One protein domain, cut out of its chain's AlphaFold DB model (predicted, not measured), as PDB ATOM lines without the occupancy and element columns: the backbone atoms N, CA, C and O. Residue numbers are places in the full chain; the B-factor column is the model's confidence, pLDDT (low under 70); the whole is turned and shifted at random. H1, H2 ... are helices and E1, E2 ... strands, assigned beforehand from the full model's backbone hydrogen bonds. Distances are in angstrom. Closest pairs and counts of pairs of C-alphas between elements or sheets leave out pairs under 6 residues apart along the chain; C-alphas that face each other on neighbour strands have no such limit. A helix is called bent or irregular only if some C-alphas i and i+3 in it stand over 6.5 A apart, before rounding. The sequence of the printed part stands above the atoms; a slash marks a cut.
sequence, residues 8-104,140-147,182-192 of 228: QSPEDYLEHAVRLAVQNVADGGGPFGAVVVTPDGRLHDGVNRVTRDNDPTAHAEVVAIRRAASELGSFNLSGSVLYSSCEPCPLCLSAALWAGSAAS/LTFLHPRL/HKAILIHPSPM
ATOM      1  N   GLN A   8     197.596 236.397 277.772       76.69
ATOM      2  CA  GLN A   8     197.796 236.312 279.218       76.69
ATOM      3  C   GLN A   8     197.598 234.861 279.679       76.69
ATOM      4  O   GLN A   8     196.740 234.138 279.160       76.69
ATOM      5  N   SER A   9     198.421 234.422 280.628       87.88
ATOM      6  CA  SER A   9     198.382 233.057 281.150       87.88
ATOM      7  C   SER A   9     197.171 232.839 282.075       87.88
ATOM      8  O   SER A   9     196.640 233.797 282.645       87.88
ATOM      9  N   PRO A  10     196.716 231.586 282.276       87.56
ATOM     10  CA  PRO A  10     195.716 231.260 283.295       87.56
ATOM     11  C   PRO A  10     196.059 231.804 284.691       87.56
ATOM     12  O   PRO A  10     195.168 232.211 285.434       87.56
ATOM     13  N   GLU A  11     197.344 231.819 285.037       87.38
ATOM     14  CA  GLU A  11     197.870 232.364 286.283       87.38
ATOM     15  C   GLU A  11     197.655 233.883 286.368       87.38
ATOM     16  O   GLU A  11     197.164 234.361 287.390       87.38
ATOM     17  N   ASP A  12     197.895 234.627 285.282       92.00
ATOM     18  CA  ASP A  12     197.661 236.080 285.231       92.00
ATOM     19  C   ASP A  12     196.187 236.436 285.485       92.00
ATOM     20  O   ASP A  12     195.884 237.426 286.163       92.00
ATOM     21  N   TYR A  13     195.256 235.622 284.973       92.75
ATOM     22  CA  TYR A  13     193.819 235.816 285.195       92.75
ATOM     23  C   TYR A  13     193.399 235.502 286.634       92.75
ATOM     24  O   TYR A  13     192.561 236.207 287.202       92.75
ATOM     25  N   LEU A  14     193.996 234.487 287.263       91.62
ATOM     26  CA  LEU A  14     193.761 234.204 288.681       91.62
ATOM     27  C   LEU A  14     194.326 235.303 289.575       91.62
ATOM     28  O   LEU A  14     193.637 235.765 290.484       91.62
ATOM     29  N   GLU A  15     195.541 235.772 289.298       93.31
ATOM     30  CA  GLU A  15     196.107 236.923 289.996       93.31
ATOM     31  C   GLU A  15     195.234 238.165 289.813       93.31
ATOM     32  O   GLU A  15     195.028 238.926 290.760       93.31
ATOM     33  N   HIS A  16     194.665 238.360 288.620       95.44
ATOM     34  CA  HIS A  16     193.719 239.440 288.380       95.44
ATOM     35  C   HIS A  16     192.463 239.321 289.250       95.44
ATOM     36  O   HIS A  16     192.098 240.300 289.904       95.44
ATOM     37  N   ALA A  17     191.859 238.132 289.340       94.50
ATOM     38  CA  ALA A  17     190.713 237.876 290.212       94.50
ATOM     39  C   ALA A  17     191.039 238.137 291.695       94.50
ATOM     40  O   ALA A  17     190.226 238.710 292.424       94.50
ATOM     41  N   VAL A  18     192.250 237.788 292.145       95.75
ATOM     42  CA  VAL A  18     192.721 238.092 293.506       95.75
ATOM     43  C   VAL A  18     192.899 239.598 293.711       95.75
ATOM     44  O   VAL A  18     192.445 240.123 294.727       95.75
ATOM     45  N   ARG A  19     193.489 240.323 292.750       97.19
ATOM     46  CA  ARG A  19     193.604 241.793 292.820       97.19
ATOM     47  C   ARG A  19     192.232 242.460 292.931       97.19
ATOM     48  O   ARG A  19     192.071 243.365 293.746       97.19
ATOM     49  N   LEU A  20     191.244 241.985 292.171       97.38
ATOM     50  CA  LEU A  20     189.861 242.461 292.258       97.38
ATOM     51  C   LEU A  20     189.269 242.231 293.654       97.38
ATOM     52  O   LEU A  20     188.658 243.138 294.214       97.38
ATOM     53  N   ALA A  21     189.489 241.053 294.246       96.12
ATOM     54  CA  ALA A  21     189.033 240.751 295.602       96.12
ATOM     55  C   ALA A  21     189.668 241.685 296.649       96.12
ATOM     56  O   ALA A  21     188.961 242.226 297.498       96.12
ATOM     57  N   VAL A  22     190.986 241.906 296.567       96.12
ATOM     58  CA  VAL A  22     191.724 242.795 297.481       96.12
ATOM     59  C   VAL A  22     191.222 244.233 297.370       96.12
ATOM     60  O   VAL A  22     190.927 244.856 298.390       96.12
ATOM     61  N   GLN A  23     191.069 244.745 296.146       96.94
ATOM     62  CA  GLN A  23     190.557 246.095 295.921       96.94
ATOM     63  C   GLN A  23     189.121 246.242 296.434       96.94
ATOM     64  O   GLN A  23     188.809 247.213 297.114       96.94
ATOM     65  N   ASN A  24     188.260 245.247 296.194       96.50
ATOM     66  CA  ASN A  24     186.875 245.300 296.651       96.50
ATOM     67  C   ASN A  24     186.773 245.372 298.181       96.50
ATOM     68  O   ASN A  24     185.898 246.060 298.691       96.50
ATOM     69  N   VAL A  25     187.672 244.711 298.920       94.88
ATOM     70  CA  VAL A  25     187.747 244.837 300.388       94.88
ATOM     71  C   VAL A  25     188.191 246.234 300.802       94.88
ATOM     72  O   VAL A  25     187.604 246.804 301.722       94.88
ATOM     73  N   ALA A  26     189.197 246.797 300.128       93.81
ATOM     74  CA  ALA A  26     189.643 248.166 300.384       93.81
ATOM     75  C   ALA A  26     188.507 249.184 300.168       93.81
ATOM     76  O   ALA A  26     188.400 250.155 300.915       93.81
ATOM     77  N   ASP A  27     187.608 248.901 299.223       92.88
ATOM     78  CA  ASP A  27     186.426 249.711 298.915       92.88
ATOM     79  C   ASP A  27     185.207 249.402 299.822       92.88
ATOM     80  O   ASP A  27     184.112 249.926 299.602       92.88
ATOM     81  N   GLY A  28     185.362 248.552 300.848       88.75
ATOM     82  CA  GLY A  28     184.310 248.198 301.813       88.75
ATOM     83  C   GLY A  28     183.355 247.079 301.370       88.75
ATOM     84  O   GLY A  28     182.326 246.848 302.008       88.75
ATOM     85  N   GLY A  29     183.670 246.388 300.274       90.06
ATOM     86  CA  GLY A  29     182.972 245.209 299.766       90.06
ATOM     87  C   GLY A  29     183.462 243.883 300.367       90.06
ATOM     88  O   GLY A  29     184.258 243.834 301.303       90.06
ATOM     89  N   GLY A  30     182.958 242.768 299.827       89.44
ATOM     90  CA  GLY A  30     183.340 241.417 300.270       89.44
ATOM     91  C   GLY A  30     184.615 240.888 299.586       89.44
ATOM     92  O   GLY A  30     184.902 241.294 298.459       89.44
ATOM     93  N   PRO A  31     185.353 239.946 300.202       93.50
ATOM     94  CA  PRO A  31     186.675 239.486 299.756       93.50
ATOM     95  C   PRO A  31     186.637 238.493 298.584       93.50
ATOM     96  O   PRO A  31     187.262 237.437 298.645       93.50
ATOM     97  N   PHE A  32     185.908 238.815 297.514       95.50
ATOM     98  CA  PHE A  32     185.769 237.934 296.352       95.50
ATOM     99  C   PHE A  32     185.800 238.709 295.037       95.50
ATOM    100  O   PHE A  32     185.145 239.747 294.896       95.50
ATOM    101  N   GLY A  33     186.535 238.152 294.077       96.75
ATOM    102  CA  GLY A  33     186.692 238.652 292.719       96.75
ATOM    103  C   GLY A  33     186.682 237.498 291.720       96.75
ATOM    104  O   GLY A  33     187.115 236.389 292.031       96.75
ATOM    105  N   ALA A  34     186.165 237.752 290.524       97.06
ATOM    106  CA  ALA A  34     186.097 236.782 289.445       97.06
ATOM    107  C   ALA A  34     186.220 237.473 288.085       97.06
ATOM    108  O   ALA A  34     185.902 238.654 287.951       97.06
ATOM    109  N   VAL A  35     186.665 236.729 287.078       97.44
ATOM    110  CA  VAL A  35     186.862 237.214 285.709       97.44
ATOM    111  C   VAL A  35     186.343 236.165 284.736       97.44
ATOM    112  O   VAL A  35     186.699 234.993 284.846       97.44
ATOM    113  N   VAL A  36     185.517 236.572 283.775       96.56
ATOM    114  CA  VAL A  36     185.177 235.746 282.607       96.56
ATOM    115  C   VAL A  36     186.070 236.155 281.442       96.56
ATOM    116  O   VAL A  36     186.109 237.330 281.089       96.56
ATOM    117  N   VAL A  37     186.758 235.181 280.849       95.62
ATOM    118  CA  VAL A  37     187.606 235.341 279.663       95.62
ATOM    119  C   VAL A  37     186.921 234.671 278.486       95.62
ATOM    120  O   VAL A  37     186.667 233.467 278.519       95.62
ATOM    121  N   THR A  38     186.592 235.435 277.457       93.12
ATOM    122  CA  THR A  38     185.947 234.916 276.247       93.12
ATOM    123  C   THR A  38     186.972 234.296 275.283       93.12
ATOM    124  O   THR A  38     188.171 234.556 275.407       93.12
ATOM    125  N   PRO A  39     186.540 233.500 274.284       89.81
ATOM    126  CA  PRO A  39     187.448 232.924 273.284       89.81
ATOM    127  C   PRO A  39     188.247 233.957 272.475       89.81
ATOM    128  O   PRO A  39     189.348 233.661 272.022       89.81
ATOM    129  N   ASP A  40     187.700 235.161 272.289       90.12
ATOM    130  CA  ASP A  40     188.361 236.303 271.644       90.12
ATOM    131  C   ASP A  40     189.242 237.122 272.608       90.12
ATOM    132  O   ASP A  40     189.778 238.157 272.222       90.12
ATOM    133  N   GLY A  41     189.421 236.659 273.853       89.25
ATOM    134  CA  GLY A  41     190.329 237.249 274.838       89.25
ATOM    135  C   GLY A  41     189.766 238.450 275.602       89.25
ATOM    136  O   GLY A  41     190.514 239.125 276.306       89.25
ATOM    137  N   ARG A  42     188.464 238.742 275.494       94.00
ATOM    138  CA  ARG A  42     187.837 239.822 276.267       94.00
ATOM    139  C   ARG A  42     187.666 239.397 277.719       94.00
ATOM    140  O   ARG A  42     187.289 238.262 278.009       94.00
ATOM    141  N   LEU A  43     187.913 240.342 278.622       96.00
ATOM    142  CA  LEU A  43     187.801 240.153 280.064       96.00
ATOM    143  C   LEU A  43     186.567 240.859 280.605       96.00
ATOM    144  O   LEU A  43     186.310 242.022 280.286       96.00
ATOM    145  N   HIS A  44     185.830 240.160 281.462       97.62
ATOM    146  CA  HIS A  44     184.670 240.700 282.154       97.62
ATOM    147  C   HIS A  44     184.793 240.462 283.655       97.62
ATOM    148  O   HIS A  44     184.617 239.343 284.146       97.62
ATOM    149  N   ASP A  45     185.068 241.541 284.379       98.00
ATOM    150  CA  ASP A  45     185.318 241.492 285.817       98.00
ATOM    151  C   ASP A  45     184.026 241.484 286.629       98.00
ATOM    152  O   ASP A  45     183.066 242.203 286.323       98.00
ATOM    153  N   GLY A  46     184.061 240.755 287.739       97.62
ATOM    154  CA  GLY A  46     183.054 240.771 288.785       97.62
ATOM    155  C   GLY A  46     183.682 240.812 290.172       97.62
ATOM    156  O   GLY A  46     184.715 240.204 290.440       97.62
ATOM    157  N   VAL A  47     183.026 241.534 291.076       98.12
ATOM    158  CA  VAL A  47     183.373 241.603 292.500       98.12
ATOM    159  C   VAL A  47     182.128 241.352 293.335       98.12
ATOM    160  O   VAL A  47     181.009 241.585 292.872       98.12
ATOM    161  N   ASN A  48     182.297 240.872 294.565       96.62
ATOM    162  CA  ASN A  48     181.163 240.653 295.457       96.62
ATOM    163  C   ASN A  48     180.488 241.974 295.846       96.62
ATOM    164  O   ASN A  48     181.108 242.828 296.487       96.62
ATOM    165  N   ARG A  49     179.191 242.090 295.550       96.31
ATOM    166  CA  ARG A  49     178.365 243.272 295.840       96.31
ATOM    167  C   ARG A  49     177.166 242.988 296.745       96.31
ATOM    168  O   ARG A  49     176.323 243.863 296.895       96.31
ATOM    169  N   VAL A  50     177.111 241.823 297.396       96.38
ATOM    170  CA  VAL A  50     175.964 241.392 298.223       96.38
ATOM    171  C   VAL A  50     175.472 242.471 299.193       96.38
ATOM    172  O   VAL A  50     174.299 242.830 299.179       96.38
ATOM    173  N   THR A  51     176.369 243.023 300.010       93.25
ATOM    174  CA  THR A  51     176.022 244.048 301.008       93.25
ATOM    175  C   THR A  51     175.772 245.417 300.388       93.25
ATOM    176  O   THR A  51     174.930 246.164 300.875       93.25
ATOM    177  N   ARG A  52     176.489 245.745 299.309       93.38
ATOM    178  CA  ARG A  52     176.394 247.037 298.616       93.38
ATOM    179  C   ARG A  52     175.071 247.193 297.873       93.38
ATOM    180  O   ARG A  52     174.488 248.272 297.889       93.38
ATOM    181  N   ASP A  53     174.617 246.121 297.235       94.44
ATOM    182  CA  ASP A  53     173.434 246.122 296.375       94.44
ATOM    183  C   ASP A  53     172.205 245.550 297.092       94.44
ATOM    184  O   ASP A  53     171.110 245.566 296.536       94.44
ATOM    185  N   ASN A  54     172.383 245.048 298.321       95.62
ATOM    186  CA  ASN A  54     171.372 244.298 299.065       95.62
ATOM    187  C   ASN A  54     170.773 243.144 298.231       95.62
ATOM    188  O   ASN A  54     169.573 242.874 298.271       95.62
ATOM    189  N   ASP A  55     171.634 242.484 297.452       97.06
ATOM    190  CA  ASP A  55     171.301 241.391 296.539       97.06
ATOM    191  C   ASP A  55     172.065 240.133 296.982       97.06
ATOM    192  O   ASP A  55     173.279 240.049 296.776       97.06
ATOM    193  N   PRO A  56     171.392 239.124 297.567       96.50
ATOM    194  CA  PRO A  56     172.052 237.912 298.052       96.50
ATOM    195  C   PRO A  56     172.679 237.067 296.934       96.50
ATOM    196  O   PRO A  56     173.405 236.124 297.226       96.50
ATOM    197  N   THR A  57     172.408 237.378 295.664       97.19
ATOM    198  CA  THR A  57     172.958 236.669 294.504       97.19
ATOM    199  C   THR A  57     174.134 237.392 293.851       97.19
ATOM    200  O   THR A  57     174.772 236.824 292.965       97.19
ATOM    201  N   ALA A  58     174.468 238.613 294.289       97.19
ATOM    202  CA  ALA A  58     175.528 239.447 293.714       97.19
ATOM    203  C   ALA A  58     176.946 239.006 294.134       97.19
ATOM    204  O   ALA A  58     177.772 239.807 294.583       97.19
ATOM    205  N   HIS A  59     177.223 237.711 293.992       97.88
ATOM    206  CA  HIS A  59     178.543 237.109 294.142       97.88
ATOM    207  C   HIS A  59     179.440 237.500 292.962       97.88
ATOM    208  O   HIS A  59     178.943 237.778 291.868       97.88
ATOM    209  N   ALA A  60     180.758 237.495 293.164       97.69
ATOM    210  CA  ALA A  60     181.716 237.938 292.152       97.69
ATOM    211  C   ALA A  60     181.549 237.196 290.815       97.69
ATOM    212  O   ALA A  60     181.494 237.826 289.763       97.69
ATOM    213  N   GLU A  61     181.375 235.875 290.859       97.88
ATOM    214  CA  GLU A  61     181.183 235.017 289.689       97.88
ATOM    215  C   GLU A  61     179.887 235.343 288.945       97.88
ATOM    216  O   GLU A  61     179.870 235.453 287.720       97.88
ATOM    217  N   VAL A  62     178.795 235.539 289.687       97.81
ATOM    218  CA  VAL A  62     177.487 235.883 289.115       97.81
ATOM    219  C   VAL A  62     177.537 237.267 288.476       97.81
ATOM    220  O   VAL A  62     176.998 237.459 287.387       97.81
ATOM    221  N   VAL A  63     178.211 238.229 289.112       98.12
ATOM    222  CA  VAL A  63     178.415 239.569 288.550       98.12
ATOM    223  C   VAL A  63     179.250 239.497 287.269       98.12
ATOM    224  O   VAL A  63     178.850 240.101 286.275       98.12
ATOM    225  N   ALA A  64     180.343 238.728 287.253       97.88
ATOM    226  CA  ALA A  64     181.191 238.555 286.072       97.88
ATOM    227  C   ALA A  64     180.412 237.935 284.894       97.88
ATOM    228  O   ALA A  64     180.432 238.469 283.787       97.88
ATOM    229  N   ILE A  65     179.643 236.866 285.145       97.31
ATOM    230  CA  ILE A  65     178.778 236.219 284.142       97.31
ATOM    231  C   ILE A  65     177.714 237.190 283.617       97.31
ATOM    232  O   ILE A  65     177.536 237.318 282.407       97.31
ATOM    233  N   ARG A  66     177.012 237.902 284.511       97.56
ATOM    234  CA  ARG A  66     175.987 238.891 284.127       97.56
ATOM    235  C   ARG A  66     176.579 239.998 283.263       97.56
ATOM    236  O   ARG A  66     175.955 240.406 282.286       97.56
ATOM    237  N   ARG A  67     177.774 240.473 283.617       97.94
ATOM    238  CA  ARG A  67     178.489 241.509 282.875       97.94
ATOM    239  C   ARG A  67     178.903 241.023 281.491       97.94
ATOM    240  O   ARG A  67     178.583 241.695 280.516       97.94
ATOM    241  N   ALA A  68     179.522 239.846 281.401       97.00
ATOM    242  CA  ALA A  68     179.882 239.226 280.129       97.00
ATOM    243  C   ALA A  68     178.659 239.084 279.215       97.00
ATOM    244  O   ALA A  68     178.672 239.550 278.079       97.00
ATOM    245  N   ALA A  69     177.561 238.533 279.737       96.75
ATOM    246  CA  ALA A  69     176.345 238.332 278.959       96.75
ATOM    247  C   ALA A  69     175.728 239.648 278.456       96.75
ATOM    248  O   ALA A  69     175.312 239.751 277.301       96.75
ATOM    249  N   SER A  70     175.708 240.671 279.313       97.19
ATOM    250  CA  SER A  70     175.248 242.019 278.973       97.19
ATOM    251  C   SER A  70     176.102 242.657 277.875       97.19
ATOM    252  O   SER A  70     175.566 243.178 276.902       97.19
ATOM    253  N   GLU A  71     177.426 242.634 278.021       97.00
ATOM    254  CA  GLU A  71     178.362 243.286 277.095       97.00
ATOM    255  C   GLU A  71     178.517 242.540 275.760       97.00
ATOM    256  O   GLU A  71     178.898 243.147 274.757       97.00
ATOM    257  N   LEU A  72     178.235 241.237 275.735       94.19
ATOM    258  CA  LEU A  72     178.184 240.426 274.515       94.19
ATOM    259  C   LEU A  72     176.796 240.438 273.857       94.19
ATOM    260  O   LEU A  72     176.661 239.989 272.721       94.19
ATOM    261  N   GLY A  73     175.762 240.913 274.560       94.94
ATOM    262  CA  GLY A  73     174.373 240.824 274.104       94.94
ATOM    263  C   GLY A  73     173.873 239.380 273.968       94.94
ATOM    264  O   GLY A  73     172.960 239.114 273.190       94.94
ATOM    265  N   SER A  74     174.481 238.439 274.697       92.25
ATOM    266  CA  SER A  74     174.216 237.003 274.602       92.25
ATOM    267  C   SER A  74     174.244 236.369 275.984       92.25
ATOM    268  O   SER A  74     175.197 236.536 276.732       92.25
ATOM    269  N   PHE A  75     173.228 235.574 276.311       90.81
ATOM    270  CA  PHE A  75     173.237 234.746 277.521       90.81
ATOM    271  C   PHE A  75     174.063 233.459 277.351       90.81
ATOM    272  O   PHE A  75     174.317 232.766 278.334       90.81
ATOM    273  N   ASN A  76     174.476 233.140 276.118       92.81
ATOM    274  CA  ASN A  76     175.369 232.030 275.817       92.81
ATOM    275  C   ASN A  76     176.827 232.481 275.905       92.81
ATOM    276  O   ASN A  76     177.284 233.244 275.054       92.81
ATOM    277  N   LEU A  77     177.537 231.967 276.908       94.12
ATOM    278  CA  LEU A  77     178.961 232.202 277.150       94.12
ATOM    279  C   LEU A  77     179.814 230.953 276.879       94.12
ATOM    280  O   LEU A  77     180.934 230.853 277.383       94.12
ATOM    281  N   SER A  78     179.297 229.991 276.108       92.25
ATOM    282  CA  SER A  78     180.025 228.767 275.740       92.25
ATOM    283  C   SER A  78     181.420 229.075 275.192       92.25
ATOM    284  O   SER A  78     181.590 229.963 274.358       92.25
ATOM    285  N   GLY A  79     182.415 228.318 275.648       89.06
ATOM    286  CA  GLY A  79     183.821 228.502 275.286       89.06
ATOM    287  C   GLY A  79     184.558 229.541 276.134       89.06
ATOM    288  O   GLY A  79     185.780 229.616 276.046       89.06
ATOM    289  N   SER A  80     183.856 230.306 276.974       94.00
ATOM    290  CA  SER A  80     184.498 231.220 277.924       94.00
ATOM    291  C   SER A  80     185.058 230.464 279.133       94.00
ATOM    292  O   SER A  80     184.595 229.376 279.481       94.00
ATOM    293  N   VAL A  81     186.030 231.055 279.820       95.00
ATOM    294  CA  VAL A  81     186.610 230.527 281.060       95.00
ATOM    295  C   VAL A  81     186.315 231.486 282.203       95.00
ATOM    296  O   VAL A  81     186.581 232.678 282.104       95.00
ATOM    297  N   LEU A  82     185.771 230.971 283.301       96.00
ATOM    298  CA  LEU A  82     185.560 231.710 284.540       96.00
ATOM    299  C   LEU A  82     186.722 231.447 285.502       96.00
ATOM    300  O   LEU A  82     186.931 230.317 285.935       96.00
ATOM    301  N   TYR A  83     187.429 232.496 285.895       95.69
ATOM    302  CA  TYR A  83     188.462 232.484 286.926       95.69
ATOM    303  C   TYR A  83     187.901 233.105 288.202       95.69
ATOM    304  O   TYR A  83     187.365 234.208 288.151       95.69
ATOM    305  N   SER A  84     188.008 232.420 289.343       94.56
ATOM    306  CA  SER A  84     187.535 232.941 290.635       94.56
ATOM    307  C   SER A  84     188.655 232.959 291.671       94.56
ATOM    308  O   SER A  84     189.494 232.051 291.732       94.56
ATOM    309  N   SER A  85     188.665 234.000 292.510       93.62
ATOM    310  CA  SER A  85     189.635 234.164 293.596       93.62
ATOM    311  C   SER A  85     189.556 233.028 294.618       93.62
ATOM    312  O   SER A  85     190.560 232.709 295.252       93.62
ATOM    313  N   CYS A  86     188.389 232.397 294.765       89.00
ATOM    314  CA  CYS A  86     188.170 231.246 295.635       89.00
ATOM    315  C   CYS A  86     187.343 230.162 294.935       89.00
ATOM    316  O   CYS A  86     186.904 230.310 293.796       89.00
ATOM    317  N   GLU A  87     187.125 229.050 295.629       90.75
ATOM    318  CA  GLU A  87     186.192 228.029 295.166       90.75
ATOM    319  C   GLU A  87     184.754 228.581 295.111       90.75
ATOM    320  O   GLU A  87     184.277 229.125 296.112       90.75
ATOM    321  N   PRO A  88     184.056 228.458 293.965       90.56
ATOM    322  CA  PRO A  88     182.716 229.004 293.813       90.56
ATOM    323  C   PRO A  88     181.684 228.186 294.584       90.56
ATOM    324  O   PRO A  88     181.718 226.955 294.618       90.56
ATOM    325  N   CYS A  89     180.700 228.876 295.157       94.56
ATOM    326  CA  CYS A  89     179.596 228.230 295.860       94.56
ATOM    327  C   CYS A  89     178.591 227.571 294.884       94.56
ATOM    328  O   CYS A  89     178.618 227.853 293.680       94.56
ATOM    329  N   PRO A  90     177.638 226.747 295.372       94.94
ATOM    330  CA  PRO A  90     176.671 226.051 294.515       94.94
ATOM    331  C   PRO A  90     175.850 226.968 293.596       94.94
ATOM    332  O   PRO A  90     175.536 226.583 292.470       94.94
ATOM    333  N   LEU A  91     175.542 228.194 294.034       96.44
ATOM    334  CA  LEU A  91     174.878 229.202 293.201       96.44
ATOM    335  C   LEU A  91     175.740 229.573 291.986       96.44
ATOM    336  O   LEU A  91     175.265 229.554 290.855       96.44
ATOM    337  N   CYS A  92     177.009 229.891 292.229       96.12
ATOM    338  CA  CYS A  92     177.946 230.355 291.208       96.12
ATOM    339  C   CYS A  92     178.293 229.235 290.226       96.12
ATOM    340  O   CYS A  92     178.322 229.455 289.016       96.12
ATOM    341  N   LEU A  93     178.468 228.016 290.743       93.69
ATOM    342  CA  LEU A  93     178.662 226.822 289.928       93.69
ATOM    343  C   LEU A  93     177.475 226.587 288.987       93.69
ATOM    344  O   LEU A  93     177.654 226.347 287.794       93.69
ATOM    345  N   SER A  94     176.258 226.709 289.522       94.81
ATOM    346  CA  SER A  94     175.033 226.584 288.733       94.81
ATOM    347  C   SER A  94     174.950 227.680 287.672       94.81
ATOM    348  O   SER A  94     174.666 227.386 286.517       94.81
ATOM    349  N   ALA A  95     175.245 228.933 288.024       95.31
ATOM    350  CA  ALA A  95     175.237 230.045 287.077       95.31
ATOM    351  C   ALA A  95     176.209 229.820 285.903       95.31
ATOM    352  O   ALA A  95     175.829 230.035 284.753       95.31
ATOM    353  N   ALA A  96     177.423 229.329 286.176       92.75
ATOM    354  CA  ALA A  96     178.404 229.001 285.143       92.75
ATOM    355  C   ALA A  96     177.910 227.880 284.209       92.75
ATOM    356  O   ALA A  96     178.039 227.991 282.991       92.75
ATOM    357  N   LEU A  97     177.279 226.835 284.761       90.69
ATOM    358  CA  LEU A  97     176.649 225.766 283.975       90.69
ATOM    359  C   LEU A  97     175.550 226.301 283.054       90.69
ATOM    360  O   LEU A  97     175.522 225.985 281.864       90.69
ATOM    361  N   TRP A  98     174.652 227.129 283.588       91.81
ATOM    362  CA  TRP A  98     173.551 227.696 282.812       91.81
ATOM    363  C   TRP A  98     174.045 228.624 281.699       91.81
ATOM    364  O   TRP A  98     173.511 228.565 280.591       91.81
ATOM    365  N   ALA A  99     175.103 229.403 281.943       90.56
ATOM    366  CA  ALA A  99     175.706 230.283 280.942       90.56
ATOM    367  C   ALA A  99     176.275 229.524 279.723       90.56
ATOM    368  O   ALA A  99     176.281 230.058 278.616       90.56
ATOM    369  N   GLY A 100     176.709 228.270 279.897       81.25
ATOM    370  CA  GLY A 100     177.154 227.391 278.805       81.25
ATOM    371  C   GLY A 100     176.039 226.561 278.153       81.25
ATOM    372  O   GLY A 100     176.197 226.006 277.071       81.25
ATOM    373  N   SER A 101     174.861 226.478 278.771       54.88
ATOM    374  CA  SER A 101     173.772 225.611 278.288       54.88
ATOM    375  C   SER A 101     172.961 226.170 277.109       54.88
ATOM    376  O   SER A 101     172.121 225.481 276.535       54.88
ATOM    377  N   ALA A 102     173.237 227.403 276.700       51.28
ATOM    378  CA  ALA A 102     172.451 228.159 275.731       51.28
ATOM    379  C   ALA A 102     172.707 227.813 274.247       51.28
ATOM    380  O   ALA A 102     172.210 228.504 273.359       51.28
ATOM    381  N   ALA A 103     173.454 226.747 273.950       35.19
ATOM    382  CA  ALA A 103     173.782 226.337 272.581       35.19
ATOM    383  C   ALA A 103     172.590 225.794 271.759       35.19
ATOM    384  O   ALA A 103     172.764 225.444 270.594       35.19
ATOM    385  N   SER A 104     171.372 225.753 272.307       30.44
ATOM    386  CA  SER A 104     170.180 225.406 271.532       30.44
ATOM    387  C   SER A 104     169.449 226.681 271.117       30.44
ATOM    388  O   SER A 104     168.653 227.235 271.874       30.44
ATOM    389  N   LEU A 140     181.959 220.040 284.021       48.75
ATOM    390  CA  LEU A 140     182.749 221.239 284.289       48.75
ATOM    391  C   LEU A 140     184.209 220.819 284.408       48.75
ATOM    392  O   LEU A 140     184.569 220.024 285.281       48.75
ATOM    393  N   THR A 141     185.060 221.341 283.531       47.66
ATOM    394  CA  THR A 141     186.499 221.136 283.674       47.66
ATOM    395  C   THR A 141     187.018 222.160 284.665       47.66
ATOM    396  O   THR A 141     187.112 223.348 284.354       47.66
ATOM    397  N   PHE A 142     187.347 221.687 285.863       48.44
ATOM    398  CA  PHE A 142     188.164 222.445 286.796       48.44
ATOM    399  C   PHE A 142     189.606 222.407 286.299       48.44
ATOM    400  O   PHE A 142     190.212 221.341 286.203       48.44
ATOM    401  N   LEU A 143     190.134 223.573 285.954       48.09
ATOM    402  CA  LEU A 143     191.536 223.750 285.622       48.09
ATOM    403  C   LEU A 143     192.253 224.153 286.913       48.09
ATOM    404  O   LEU A 143     192.002 225.221 287.471       48.09
ATOM    405  N   HIS A 144     193.124 223.272 287.404       45.19
ATOM    406  CA  HIS A 144     194.065 223.590 288.473       45.19
ATOM    407  C   HIS A 144     195.379 224.047 287.832       45.19
ATOM    408  O   HIS A 144     196.015 223.242 287.144       45.19
ATOM    409  N   PRO A 145     195.821 225.296 288.048       38.94
ATOM    410  CA  PRO A 145     197.175 225.691 287.682       38.94
ATOM    411  C   PRO A 145     198.169 224.812 288.448       38.94
ATOM    412  O   PRO A 145     198.017 224.599 289.656       38.94
ATOM    413  N   ARG A 146     199.202 224.290 287.775       33.16
ATOM    414  CA  ARG A 146     200.328 223.653 288.476       33.16
ATOM    415  C   ARG A 146     201.197 224.754 289.069       33.16
ATOM    416  O   ARG A 146     202.160 225.186 288.448       33.16
ATOM    417  N   LEU A 147     200.862 225.201 290.273       37.31
ATOM    418  CA  LEU A 147     201.741 226.085 291.031       37.31
ATOM    419  C   LEU A 147     202.976 225.297 291.511       37.31
ATOM    420  O   LEU A 147     202.834 224.142 291.925       37.31
ATOM    421  N   HIS A 182     192.101 229.116 294.690       55.50
ATOM    422  CA  HIS A 182     192.003 229.432 293.257       55.50
ATOM    423  C   HIS A 182     191.495 228.322 292.317       55.50
ATOM    424  O   HIS A 182     192.093 227.258 292.164       55.50
ATOM    425  N   LYS A 183     190.395 228.588 291.602       68.19
ATOM    426  CA  LYS A 183     189.863 227.663 290.590       68.19
ATOM    427  C   LYS A 183     189.490 228.402 289.313       68.19
ATOM    428  O   LYS A 183     188.884 229.471 289.353       68.19
ATOM    429  N   ALA A 184     189.820 227.779 288.189       68.50
ATOM    430  CA  ALA A 184     189.313 228.142 286.878       68.50
ATOM    431  C   ALA A 184     188.291 227.092 286.420       68.50
ATOM    432  O   ALA A 184     188.498 225.889 286.600       68.50
ATOM    433  N   ILE A 185     187.179 227.550 285.854       76.06
ATOM    434  CA  ILE A 185     186.084 226.727 285.343       76.06
ATOM    435  C   ILE A 185     185.893 227.050 283.869       76.06
ATOM    436  O   ILE A 185     185.569 228.180 283.510       76.06
ATOM    437  N   LEU A 186     186.049 226.045 283.012       75.88
ATOM    438  CA  LEU A 186     185.691 226.161 281.602       75.88
ATOM    439  C   LEU A 186     184.164 226.061 281.436       75.88
ATOM    440  O   LEU A 186     183.550 225.098 281.904       75.88
ATOM    441  N   ILE A 187     183.556 227.047 280.769       76.19
ATOM    442  CA  ILE A 187     182.123 227.076 280.450       76.19
ATOM    443  C   ILE A 187     181.908 226.298 279.151       76.19
ATOM    444  O   ILE A 187     182.112 226.805 278.046       76.19
ATOM    445  N   HIS A 188     181.512 225.035 279.288       64.81
ATOM    446  CA  HIS A 188     181.260 224.151 278.151       64.81
ATOM    447  C   HIS A 188     179.880 224.378 277.528       64.81
ATOM    448  O   HIS A 188     178.932 224.666 278.263       64.81
ATOM    449  N   PRO A 189     179.731 224.173 276.205       49.50
ATOM    450  CA  PRO A 189     178.415 224.010 275.606       49.50
ATOM    451  C   PRO A 189     177.733 222.774 276.208       49.50
ATOM    452  O   PRO A 189     178.347 221.711 276.318       49.50
ATOM    453  N   SER A 190     176.462 222.885 276.599       44.81
ATOM    454  CA  SER A 190     175.698 221.698 277.006       44.81
ATOM    455  C   SER A 190     175.509 220.761 275.802       44.81
ATOM    456  O   SER A 190     175.050 221.228 274.753       44.81
ATOM    457  N   PRO A 191     175.814 219.454 275.918       38.62
ATOM    458  CA  PRO A 191     175.490 218.480 274.885       38.62
ATOM    459  C   PRO A 191     173.988 218.180 274.941       38.62
ATOM    460  O   PRO A 191     173.544 217.184 275.506       38.62
ATOM    461  N   MET A 192     173.172 219.064 274.376       37.31
ATOM    462  CA  MET A 192     171.806 218.719 273.995       37.31
ATOM    463  C   MET A 192     171.869 218.097 272.600       37.31
ATOM    464  O   MET A 192     171.751 218.796 271.596       37.31
TER     465      MET A 192
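This is residues 8 to 104, 140 to 147 and 182 to 192 of the 228 residues of the protein "Guanine deaminase" of Arthrobacter sp. Hiyo8 (UniProt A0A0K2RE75). A twisted sheet of five strands makes the core, with H1 slantwise over one face and H3 and H4 side by side over the other, H4 standing farther off the sheet; the small helix H2 lies away from the sheet. The 116 printed residues hold four named helices and five named strands, in the order H1 E1 E2 H2 H3 E3 H4 E4 E5. The sheet's order is E2 E1 E3 E5 E4, all antiparallel, and the class is mixed, helices and strands. The whole is compact, with a radius of gyration of the C-alphas of 13.2 A and spans of 42 by 35 by 24 A.

H1, residues 10 to 26, is on the sheet at a height of 6.4 A; its closest C-alphas to E1, residues 33 to 37, are those of Ala 21 and Gly 33, 4.3 A apart. E2, residues 43 to 47, forms a hairpin with E1; N 34 and O 46 are within hydrogen-bond range at 2.8 A. H2, residues 50 to 53, is not on the sheet. H3, residues 60 to 72, is on the opposite face from H1, at a height of 6.6 A, over E2 and E1; the closest C-alphas of H3 and E2 are Ala 64 and Gly 46, 4.0 A apart. E3, residues 81 to 86, is antiparallel to E1, with N 35 and O 83 at 2.8 A. E2, H2, H3 and E3 form a split strand-helix-strand unit, two strands running the same way with E1 between them, and its crossover is right-handed. H4, residues 90 to 103, touches H3 with residues 61 to 65 of H3 alone, at a shallow tilt of 21 degrees, the same way; the closest C-alphas are Glu 61 and Cys 92, 5.9 A apart. H4 is on the same face as H3, at a height over the sheet of 10.4 A; the arrangement is one of three layers, helices on both faces of a sheet, with H3 and H4 on one face and H1 on the other. E4, residues 141 to 143, is an edge strand and the antiparallel neighbour of E5, residues 182 to 186, with N 143 and O 184 within hydrogen-bond range at 2.9 A; E5 is also the antiparallel neighbour of E3, with N 82 and O 185 within hydrogen-bond range at 2.8 A. In H1 and H3 every O i to N i+4 pair is within hydrogen-bond range, in H4 8 of 10, and H2 is too short for such a pair.

H1 begins at C-alpha 10, (195.716, 231.260, 283.295), and is 24.8 A long. H3 is 18.2 A long, and H4 22.1 A; H4 is irregular, with C-alphas 100 and 103 7.2 A apart. E3 is 14.7 A long, E5 13.7 A, E1 13.5 A and E2 13.3 A. E5 ends at C-alpha 186, (185.691, 226.161, 281.602).

The two C-alphas farthest apart are those of Ala 26 and Met 192, 43.4 A. Residues 105 to 139 and 148 to 181 are not printed; C-alphas 104 and 140 are 18.4 A apart, and C-alphas 147 and 182 10.5 A. Of the links that are printed whole, no link is long. The mean pLDDT of the printed part is 85.6; residues 101 to 104, 140 to 147, 182 to 184 and 188 to 192 are under 70.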